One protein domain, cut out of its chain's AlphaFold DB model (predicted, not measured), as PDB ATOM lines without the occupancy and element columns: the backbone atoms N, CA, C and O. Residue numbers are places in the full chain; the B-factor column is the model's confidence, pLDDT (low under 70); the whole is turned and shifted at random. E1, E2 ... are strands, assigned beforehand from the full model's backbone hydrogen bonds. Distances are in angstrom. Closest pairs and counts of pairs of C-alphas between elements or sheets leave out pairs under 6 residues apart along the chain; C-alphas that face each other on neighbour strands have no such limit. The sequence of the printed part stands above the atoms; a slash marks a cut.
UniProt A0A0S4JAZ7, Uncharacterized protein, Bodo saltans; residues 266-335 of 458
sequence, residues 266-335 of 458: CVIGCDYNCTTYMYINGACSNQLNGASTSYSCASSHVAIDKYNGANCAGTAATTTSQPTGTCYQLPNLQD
ATOM      1  N   CYS A 266     152.634 101.912  97.593       89.38
ATOM      2  CA  CYS A 266     152.365 100.581  97.083       89.38
ATOM      3  C   CYS A 266     150.858 100.350  96.957       89.38
ATOM      4  O   CYS A 266     150.061 100.955  97.680       89.38
ATOM      5  N   VAL A 267     150.465  99.491  96.014       88.50
ATOM      6  CA  VAL A 267     149.047  99.172  95.780       88.50
ATOM      7  C   VAL A 267     148.527  98.176  96.820       88.50
ATOM      8  O   VAL A 267     147.382  98.300  97.242       88.50
ATOM      9  N   ILE A 268     149.345  97.193  97.220       87.81
ATOM     10  CA  ILE A 268     148.978  96.140  98.181       87.81
ATOM     11  C   ILE A 268     150.221  95.745  98.985       87.81
ATOM     12  O   ILE A 268     151.144  95.154  98.433       87.81
ATOM     13  N   GLY A 269     150.242  96.028 100.285       88.12
ATOM     14  CA  GLY A 269     151.399  95.803 101.151       88.12
ATOM     15  C   GLY A 269     152.570  96.731 100.818       88.12
ATOM     16  O   GLY A 269     152.646  97.302  99.737       88.12
ATOM     17  N   CYS A 270     153.524  96.893 101.736       86.62
ATOM     18  CA  CYS A 270     154.655  97.806 101.519       86.62
ATOM     19  C   CYS A 270     155.811  97.240 100.681       86.62
ATOM     20  O   CYS A 270     156.813  97.934 100.482       86.62
ATOM     21  N   ASP A 271     155.646  96.025 100.160       85.75
ATOM     22  CA  ASP A 271     156.678  95.299  99.419       85.75
ATOM     23  C   ASP A 271     156.268  94.960  97.978       85.75
ATOM     24  O   ASP A 271     157.095  94.467  97.213       85.75
ATOM     25  N   TYR A 272     155.026  95.251  97.568       79.12
ATOM     26  CA  TYR A 272     154.500  94.833  96.266       79.12
ATOM     27  C   TYR A 272     153.959  96.009  95.440       79.12
ATOM     28  O   TYR A 272     153.164  96.820  95.918       79.12
ATOM     29  N   ASN A 273     154.368  96.088  94.167       85.25
ATOM     30  CA  ASN A 273     153.955  97.134  93.217       85.25
ATOM     31  C   ASN A 273     154.105  98.561  93.775       85.25
ATOM     32  O   ASN A 273     153.163  99.358  93.775       85.25
ATOM     33  N   CYS A 274     155.299  98.868  94.283       83.81
ATOM     34  CA  CYS A 274     155.602 100.144  94.915       83.81
ATOM     35  C   CYS A 274     156.229 101.145  93.941       83.81
ATOM     36  O   CYS A 274     157.277 100.879  93.355       83.81
ATOM     37  N   THR A 275     155.673 102.350  93.866       85.06
ATOM     38  CA  THR A 275     156.354 103.517  93.302       85.06
ATOM     39  C   THR A 275     157.178 104.189  94.394       85.06
ATOM     40  O   THR A 275     156.657 104.534  95.458       85.06
ATOM     41  N   THR A 276     158.473 104.382  94.147       84.94
ATOM     42  CA  THR A 276     159.367 105.061  95.091       84.94
ATOM     43  C   THR A 276     159.537 106.521  94.692       84.94
ATOM     44  O   THR A 276     159.901 106.826  93.564       84.94
ATOM     45  N   TYR A 277     159.302 107.420  95.641       85.31
ATOM     46  CA  TYR A 277     159.529 108.854  95.526       85.31
ATOM     47  C   TYR A 277     160.629 109.267  96.490       85.31
ATOM     48  O   TYR A 277     160.762 108.696  97.574       85.31
ATOM     49  N   MET A 278     161.398 110.285  96.125       85.12
ATOM     50  CA  MET A 278     162.429 110.842  96.992       85.12
ATOM     51  C   MET A 278     162.248 112.350  97.097       85.12
ATOM     52  O   MET A 278     161.987 113.024  96.102       85.12
ATOM     53  N   TYR A 279     162.386 112.871  98.311       87.00
ATOM     54  CA  TYR A 279     162.238 114.288  98.622       87.00
ATOM     55  C   TYR A 279     163.438 114.765  99.431       87.00
ATOM     56  O   TYR A 279     163.944 114.045 100.289       87.00
ATOM     57  N   ILE A 280     163.879 115.997  99.197       87.00
ATOM     58  CA  ILE A 280     164.858 116.646 100.073       87.00
ATOM     59  C   ILE A 280     164.114 117.154 101.312       87.00
ATOM     60  O   ILE A 280     163.030 117.725 101.202       87.00
ATOM     61  N   ASN A 281     164.688 116.942 102.495       89.94
ATOM     62  CA  ASN A 281     164.131 117.391 103.767       89.94
ATOM     63  C   ASN A 281     163.897 118.912 103.761       89.94
ATOM     64  O   ASN A 281     164.830 119.685 103.545       89.94
ATOM     65  N   GLY A 282     162.654 119.331 103.992       88.56
ATOM     66  CA  GLY A 282     162.211 120.725 103.958       88.56
ATOM     67  C   GLY A 282     161.960 121.288 102.556       88.56
ATOM     68  O   GLY A 282     161.496 122.421 102.439       88.56
ATOM     69  N   ALA A 283     162.224 120.531 101.485       86.94
ATOM     70  CA  ALA A 283     161.936 120.994 100.133       86.94
ATOM     71  C   ALA A 283     160.433 120.969  99.842       86.94
ATOM     72  O   ALA A 283     159.692 120.088 100.289       86.94
ATOM     73  N   CYS A 284     159.998 121.948  99.054       88.31
ATOM     74  CA  CYS A 284     158.611 122.097  98.665       88.31
ATOM     75  C   CYS A 284     158.324 121.436  97.311       88.31
ATOM     76  O   CYS A 284     158.975 121.734  96.314       88.31
ATOM     77  N   SER A 285     157.297 120.590  97.265       86.56
ATOM     78  CA  SER A 285     156.774 119.963  96.052       86.56
ATOM     79  C   SER A 285     155.430 120.581  95.678       86.56
ATOM     80  O   SER A 285     154.426 120.365  96.360       86.56
ATOM     81  N   ASN A 286     155.381 121.293  94.554       82.44
ATOM     82  CA  ASN A 286     154.125 121.797  93.999       82.44
ATOM     83  C   ASN A 286     153.248 120.650  93.475       82.44
ATOM     84  O   ASN A 286     153.744 119.664  92.931       82.44
ATOM     85  N   GLN A 287     151.939 120.786  93.654       82.06
ATOM     86  CA  GLN A 287     150.906 119.900  93.127       82.06
ATOM     87  C   GLN A 287     150.220 120.582  91.933       82.06
ATOM     88  O   GLN A 287     150.181 121.809  91.845       82.06
ATOM     89  N   LEU A 288     149.616 119.792  91.040       71.50
ATOM     90  CA  LEU A 288     148.969 120.276  89.806       71.50
ATOM     91  C   LEU A 288     147.844 121.309  90.029       71.50
ATOM     92  O   LEU A 288     147.528 122.070  89.123       71.50
ATOM     93  N   ASN A 289     147.284 121.393  91.239       77.38
ATOM     94  CA  ASN A 289     146.160 122.280  91.566       77.38
ATOM     95  C   ASN A 289     146.583 123.564  92.305       77.38
ATOM     96  O   ASN A 289     145.778 124.154  93.020       77.38
ATOM     97  N   GLY A 290     147.856 123.959  92.216       81.50
ATOM     98  CA  GLY A 290     148.387 125.135  92.915       81.50
ATOM     99  C   GLY A 290     148.608 124.940  94.420       81.50
ATOM    100  O   GLY A 290     149.187 125.813  95.056       81.50
ATOM    101  N   ALA A 291     148.208 123.799  94.983       87.94
ATOM    102  CA  ALA A 291     148.612 123.369  96.317       87.94
ATOM    103  C   ALA A 291     150.083 122.938  96.325       87.94
ATOM    104  O   ALA A 291     150.669 122.634  95.282       87.94
ATOM    105  N   SER A 292     150.686 122.853  97.502       91.56
ATOM    106  CA  SER A 292     152.052 122.355  97.642       91.56
ATOM    107  C   SER A 292     152.236 121.544  98.918       91.56
ATOM    108  O   SER A 292     151.425 121.624  99.840       91.56
ATOM    109  N   THR A 293     153.274 120.712  98.943       91.88
ATOM    110  CA  THR A 293     153.569 119.808 100.056       91.88
ATOM    111  C   THR A 293     155.053 119.879 100.392       91.88
ATOM    112  O   THR A 293     155.870 119.718  99.486       91.88
ATOM    113  N   SER A 294     155.416 120.052 101.662       93.62
ATOM    114  CA  SER A 294     156.791 119.846 102.136       93.62
ATOM    115  C   SER A 294     156.890 118.603 103.008       93.62
ATOM    116  O   SER A 294     155.941 118.222 103.696       93.62
ATOM    117  N   TYR A 295     158.058 117.967 102.963       93.81
ATOM    118  CA  TYR A 295     158.360 116.763 103.725       93.81
ATOM    119  C   TYR A 295     159.521 117.045 104.668       93.81
ATOM    120  O   TYR A 295     160.579 117.474 104.213       93.81
ATOM    121  N   SER A 296     159.335 116.774 105.956       95.06
ATOM    122  CA  SER A 296     160.327 117.059 106.988       95.06
ATOM    123  C   SER A 296     160.656 115.807 107.802       95.06
ATOM    124  O   SER A 296     159.763 115.183 108.374       95.06
ATOM    125  N   CYS A 297     161.930 115.425 107.871       94.25
ATOM    126  CA  CYS A 297     162.397 114.312 108.697       94.25
ATOM    127  C   CYS A 297     162.456 114.704 110.171       94.25
ATOM    128  O   CYS A 297     163.164 115.639 110.543       94.25
ATOM    129  N   ALA A 298     161.799 113.913 111.010       92.94
ATOM    130  CA  ALA A 298     162.050 113.834 112.439       92.94
ATOM    131  C   ALA A 298     162.687 112.476 112.778       92.94
ATOM    132  O   ALA A 298     162.804 111.592 111.931       92.94
ATOM    133  N   SER A 299     163.092 112.292 114.036       89.81
ATOM    134  CA  SER A 299     163.773 111.069 114.483       89.81
ATOM    135  C   SER A 299     162.925 109.794 114.368       89.81
ATOM    136  O   SER A 299     163.488 108.708 114.282       89.81
ATOM    137  N   SER A 300     161.594 109.909 114.378       93.81
ATOM    138  CA  SER A 300     160.660 108.770 114.376       93.81
ATOM    139  C   SER A 300     159.561 108.837 113.312       93.81
ATOM    140  O   SER A 300     158.755 107.913 113.189       93.81
ATOM    141  N   HIS A 301     159.471 109.942 112.573       94.62
ATOM    142  CA  HIS A 301     158.394 110.184 111.620       94.62
ATOM    143  C   HIS A 301     158.820 111.172 110.532       94.62
ATOM    144  O   HIS A 301     159.774 111.929 110.688       94.62
ATOM    145  N   VAL A 302     158.071 111.177 109.436       95.44
ATOM    146  CA  VAL A 302     158.088 112.220 108.414       95.44
ATOM    147  C   VAL A 302     156.869 113.106 108.631       95.44
ATOM    148  O   VAL A 302     155.732 112.633 108.573       95.44
ATOM    149  N   ALA A 303     157.102 114.389 108.890       95.75
ATOM    150  CA  ALA A 303     156.055 115.396 108.869       95.75
ATOM    151  C   ALA A 303     155.777 115.797 107.417       95.75
ATOM    152  O   ALA A 303     156.695 116.070 106.644       95.75
ATOM    153  N   ILE A 304     154.504 115.789 107.044       94.88
ATOM    154  CA  ILE A 304     154.025 116.165 105.719       94.88
ATOM    155  C   ILE A 304     153.113 117.367 105.905       94.88
ATOM    156  O   ILE A 304     151.985 117.224 106.389       94.88
ATOM    157  N   ASP A 305     153.610 118.528 105.505       94.88
ATOM    158  CA  ASP A 305     152.888 119.791 105.568       94.88
ATOM    159  C   ASP A 305     152.277 120.082 104.204       94.88
ATOM    160  O   ASP A 305     152.975 120.146 103.195       94.88
ATOM    161  N   LYS A 306     150.955 120.234 104.161       93.56
ATOM    162  CA  LYS A 306     150.199 120.603 102.965       93.56
ATOM    163  C   LYS A 306     149.816 122.068 103.040       93.56
ATOM    164  O   LYS A 306     149.282 122.516 104.051       93.56
ATOM    165  N   TYR A 307     150.003 122.785 101.947       94.25
ATOM    166  CA  TYR A 307     149.709 124.202 101.811       94.25
ATOM    167  C   TYR A 307     148.673 124.398 100.708       94.25
ATOM    168  O   TYR A 307     148.733 123.759  99.657       94.25
ATOM    169  N   ASN A 308     147.728 125.310 100.943       91.56
ATOM    170  CA  ASN A 308     146.726 125.686  99.941       91.56
ATOM    171  C   ASN A 308     147.315 126.579  98.837       91.56
ATOM    172  O   ASN A 308     146.723 126.695  97.769       91.56
ATOM    173  N   GLY A 309     148.449 127.226  99.112       87.56
ATOM    174  CA  GLY A 309     149.204 128.009  98.142       87.56
ATOM    175  C   GLY A 309     150.352 127.215  97.528       87.56
ATOM    176  O   GLY A 309     150.781 126.184  98.057       87.56
ATOM    177  N   ALA A 310     150.876 127.734  96.422       83.06
ATOM    178  CA  ALA A 310     152.074 127.200  95.796       83.06
ATOM    179  C   ALA A 310     153.301 127.484  96.676       83.06
ATOM    180  O   ALA A 310     153.301 128.401  97.501       83.06
ATOM    181  N   ASN A 311     154.374 126.729  96.451       83.81
ATOM    182  CA  ASN A 311     155.707 127.008  96.989       83.81
ATOM    183  C   ASN A 311     155.799 126.955  98.522       83.81
ATOM    184  O   ASN A 311     156.684 127.573  99.106       83.81
ATOM    185  N   CYS A 312     154.881 126.236  99.169       89.88
ATOM    186  CA  CYS A 312     154.809 126.055 100.615       89.88
ATOM    187  C   CYS A 312     154.780 127.393 101.363       89.88
ATOM    188  O   CYS A 312     155.270 127.521 102.483       89.88
ATOM    189  N   ALA A 313     154.224 128.418 100.710       86.06
ATOM    190  CA  ALA A 313     154.113 129.749 101.268       86.06
ATOM    191  C   ALA A 313     152.946 129.819 102.264       86.06
ATOM    192  O   ALA A 313     151.855 129.300 102.016       86.06
ATOM    193  N   GLY A 314     153.171 130.526 103.373       90.31
ATOM    194  CA  GLY A 314     152.181 130.729 104.430       90.31
ATOM    195  C   GLY A 314     152.158 129.612 105.474       90.31
ATOM    196  O   GLY A 314     153.105 128.843 105.618       90.31
ATOM    197  N   THR A 315     151.080 129.555 106.251       91.00
ATOM    198  CA  THR A 315     150.875 128.512 107.263       91.00
ATOM    199  C   THR A 315     150.418 127.222 106.590       91.00
ATOM    200  O   THR A 315     149.534 127.258 105.730       91.00
ATOM    201  N   ALA A 316     150.981 126.081 107.001       91.50
ATOM    202  CA  ALA A 316     150.518 124.775 106.544       91.50
ATOM    203  C   ALA A 316     149.014 124.626 106.837       91.50
ATOM    204  O   ALA A 316     148.562 124.808 107.967       91.50
ATOM    205  N   ALA A 317     148.233 124.312 105.806       91.94
ATOM    206  CA  ALA A 317     146.801 124.065 105.920       91.94
ATOM    207  C   ALA A 317     146.518 122.753 106.661       91.94
ATOM    208  O   ALA A 317     145.504 122.616 107.342       91.94
ATOM    209  N   THR A 318     147.395 121.760 106.518       93.69
ATOM    210  CA  THR A 318     147.315 120.505 107.267       93.69
ATOM    211  C   THR A 318     148.707 119.935 107.457       93.69
ATOM    212  O   THR A 318     149.448 119.807 106.487       93.69
ATOM    213  N   THR A 319     149.020 119.520 108.680       94.56
ATOM    214  CA  THR A 319     150.234 118.765 108.994       94.56
ATOM    215  C   THR A 319     149.840 117.347 109.372       94.56
ATOM    216  O   THR A 319     149.033 117.134 110.276       94.56
ATOM    217  N   THR A 320     150.402 116.368 108.675       94.69
ATOM    218  CA  THR A 320     150.240 114.946 109.004       94.69
ATOM    219  C   THR A 320     151.590 114.358 109.382       94.69
ATOM    220  O   THR A 320     152.576 114.613 108.699       94.69
ATOM    221  N   SER A 321     151.640 113.566 110.451       95.94
ATOM    222  CA  SER A 321     152.832 112.809 110.845       95.94
ATOM    223  C   SER A 321     152.693 111.358 110.386       95.94
ATOM    224  O   SER A 321     151.669 110.729 110.650       95.94
ATOM    225  N   GLN A 322     153.696 110.836 109.674       94.56
ATOM    226  CA  GLN A 322     153.747 109.437 109.240       94.56
ATOM    227  C   GLN A 322     154.983 108.748 109.824       94.56
ATOM    228  O   GLN A 322     156.081 109.278 109.658       94.56
ATOM    229  N   PRO A 323     154.861 107.579 110.476       94.25
ATOM    230  CA  PRO A 323     156.009 106.899 111.068       94.25
ATOM    231  C   PRO A 323     157.060 106.530 110.010       94.25
ATOM    232  O   PRO A 323     156.738 106.229 108.858       94.25
ATOM    233  N   THR A 324     158.335 106.559 110.400       94.56
ATOM    234  CA  THR A 324     159.439 106.050 109.570       94.56
ATOM    235  C   THR A 324     159.628 104.551 109.780       94.56
ATOM    236  O   THR A 324     159.558 104.078 110.909       94.56
ATOM    237  N   GLY A 325     159.929 103.810 108.714       91.50
ATOM    238  CA  GLY A 325     160.240 102.378 108.773       91.50
ATOM    239  C   GLY A 325     159.044 101.475 109.076       91.50
ATOM    240  O   GLY A 325     159.230 100.291 109.328       91.50
ATOM    241  N   THR A 326     157.823 102.011 109.067       93.50
ATOM    242  CA  THR A 326     156.593 101.243 109.276       93.50
ATOM    243  C   THR A 326     155.690 101.381 108.064       93.50
ATOM    244  O   THR A 326     155.525 102.479 107.531       93.50
ATOM    245  N   CYS A 327     155.098 100.260 107.660       93.50
ATOM    246  CA  CYS A 327     154.061 100.239 106.647       93.50
ATOM    247  C   CYS A 327     152.766 100.830 107.208       93.50
ATOM    248  O   CYS A 327     152.277 100.380 108.246       93.50
ATOM    249  N   TYR A 328     152.221 101.846 106.546       91.94
ATOM    250  CA  TYR A 328     150.989 102.505 106.964       91.94
ATOM    251  C   TYR A 328     150.036 102.695 105.784       91.94
ATOM    252  O   TYR A 328     150.418 103.251 104.753       91.94
ATOM    253  N   GLN A 329     148.779 102.293 105.970       93.50
ATOM    254  CA  GLN A 329     147.739 102.393 104.955       93.50
ATOM    255  C   GLN A 329     147.120 103.797 104.932       93.50
ATOM    256  O   GLN A 329     146.557 104.285 105.916       93.50
ATOM    257  N   LEU A 330     147.201 104.466 103.786       89.12
ATOM    258  CA  LEU A 330     146.495 105.713 103.531       89.12
ATOM    259  C   LEU A 330     144.989 105.469 103.311       89.12
ATOM    260  O   LEU A 330     144.593 104.400 102.849       89.12
ATOM    261  N   PRO A 331     144.128 106.483 103.537       89.31
ATOM    262  CA  PRO A 331     142.677 106.360 103.342       89.31
ATOM    263  C   PRO A 331     142.232 105.937 101.931       89.31
ATOM    264  O   PRO A 331     141.102 105.498 101.754       89.31
ATOM    265  N   ASN A 332     143.093 106.081 100.922       85.38
ATOM    266  CA  ASN A 332     142.846 105.670  99.539       85.38
ATOM    267  C   ASN A 332     143.300 104.228  99.238       85.38
ATOM    268  O   ASN A 332     143.529 103.911  98.075       85.38
ATOM    269  N   LEU A 333     143.443 103.382 100.266       81.31
ATOM    270  CA  LEU A 333     143.891 101.987 100.162       81.31
ATOM    271  C   LEU A 333     145.313 101.818  99.599       81.31
ATOM    272  O   LEU A 333     145.646 100.746  99.113       81.31
ATOM    273  N   GLN A 334     146.153 102.852  99.663       88.81
ATOM    274  CA  GLN A 334     147.569 102.742  99.307       88.81
ATOM    275  C   GLN A 334     148.411 102.536 100.556       88.81
ATOM    276  O   GLN A 334     148.278 103.290 101.520       88.81
ATOM    277  N   ASP A 335     149.329 101.582 100.507       91.56
ATOM    278  CA  ASP A 335     150.278 101.349 101.587       91.56
ATOM    279  C   ASP A 335     151.527 102.200 101.379       91.56
ATOM    280  O   ASP A 335     152.054 102.321 100.273       91.56
TER     281      ASP A 335
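What this domain is: This is residues 266 to 335 of the 458 residues of an uncharacterized protein of Bodo saltans (UniProt A0A0S4JAZ7). Picture a twisted wall of four antiparallel strands, E2, E3, E4 and E5, built as a row of hairpins, with one more strand, E1, leading in alone from the far end of the domain and coming near the wall at E3 with its last part. At that far end the first residues, 266 to 273, and the last stretch, 324 to 335, lie together as a small head of loops, with the first and last printed C-alphas 5.0 A apart. The printed part has 70 residues with no named helix and five named strands, E1 to E5 in that order along the chain; the sheet's order is E2, E3, E4, E5, antiparallel throughout. The class is all strand, although under half of the residues, 29 of 70, are in named elements. The whole is only just compact, close to loose, with a radius of gyration of the C-alphas of 12.9 A, and it spans 36 by 28 by 20 A.

Where its parts are: Begin at C-alpha 266, at (152.365, 100.581, 97.083), and go through the loop to C-alpha 274 at (155.602, 100.144, 94.915). There E1 starts, residues 274 to 280, and it covers 19.6 A to C-alpha 280 at (164.858, 116.646, 100.073). After a tight link of 3 residues comes E2, residues 284 to 286, a short strand of 6.5 A. Five residues later you reach E3, residues 292 to 297, 17.1 A long. Another tight link, 298 to 300, brings you to E4, residues 301 to 307, 19.2 A long. The next link is short but not tight, with 10 residues; within it, 310 to 312 are helix, a run too short to bear a name. E5, residues 318 to 323, is 16.6 A long and ends at C-alpha 323, at (156.009, 106.899, 111.068).

How they stand to each other: Start with E1, which pairs with no named strand. Its closest approach to E3 is at the C-alphas of Tyr 279 and Tyr 295, 6.9 A apart. E1 is apart from E4 and from E5; it is also apart from E2, but only just, with their closest C-alphas at 8.3 A. Then look at the sheet, a meander, in which each strand is the antiparallel neighbour of the one before. E2 and E3 form a hairpin, their directions at 151 degrees; find N 285 and O 293 at 2.8 A, within hydrogen-bond range. E3 and E4 form the next hairpin, at 160 degrees, where C-alphas 293 and 306 face each other at 4.5 A and N 296 and O 303 are 2.8 A apart, within hydrogen-bond range. E4 and E5 form a third hairpin, at 161 degrees; there C-alphas 301 and 323 face each other at 4.1 A, and N 304 and O 320 are within hydrogen-bond range at 2.8 A. E2 and E5 are the edge strands and stay apart, while E3 and E4 are inner strands. From edge to edge the strands' lines turn by 64 degrees.

The domain as a whole: The two C-alphas farthest apart are those of Tyr 272 and Gly 314, at 36.9 A. The printed part runs from 266 to 335 and has no cut, and no link between its strands is long. After E5, look along residues 324 to 335, a stretch of 12 residues with no named element; their C-alphas lie 11 to 15 A from the mean of the C-alphas. In this predicted model the mean pLDDT of the printed part is 89.3, and no printed residue is under 70.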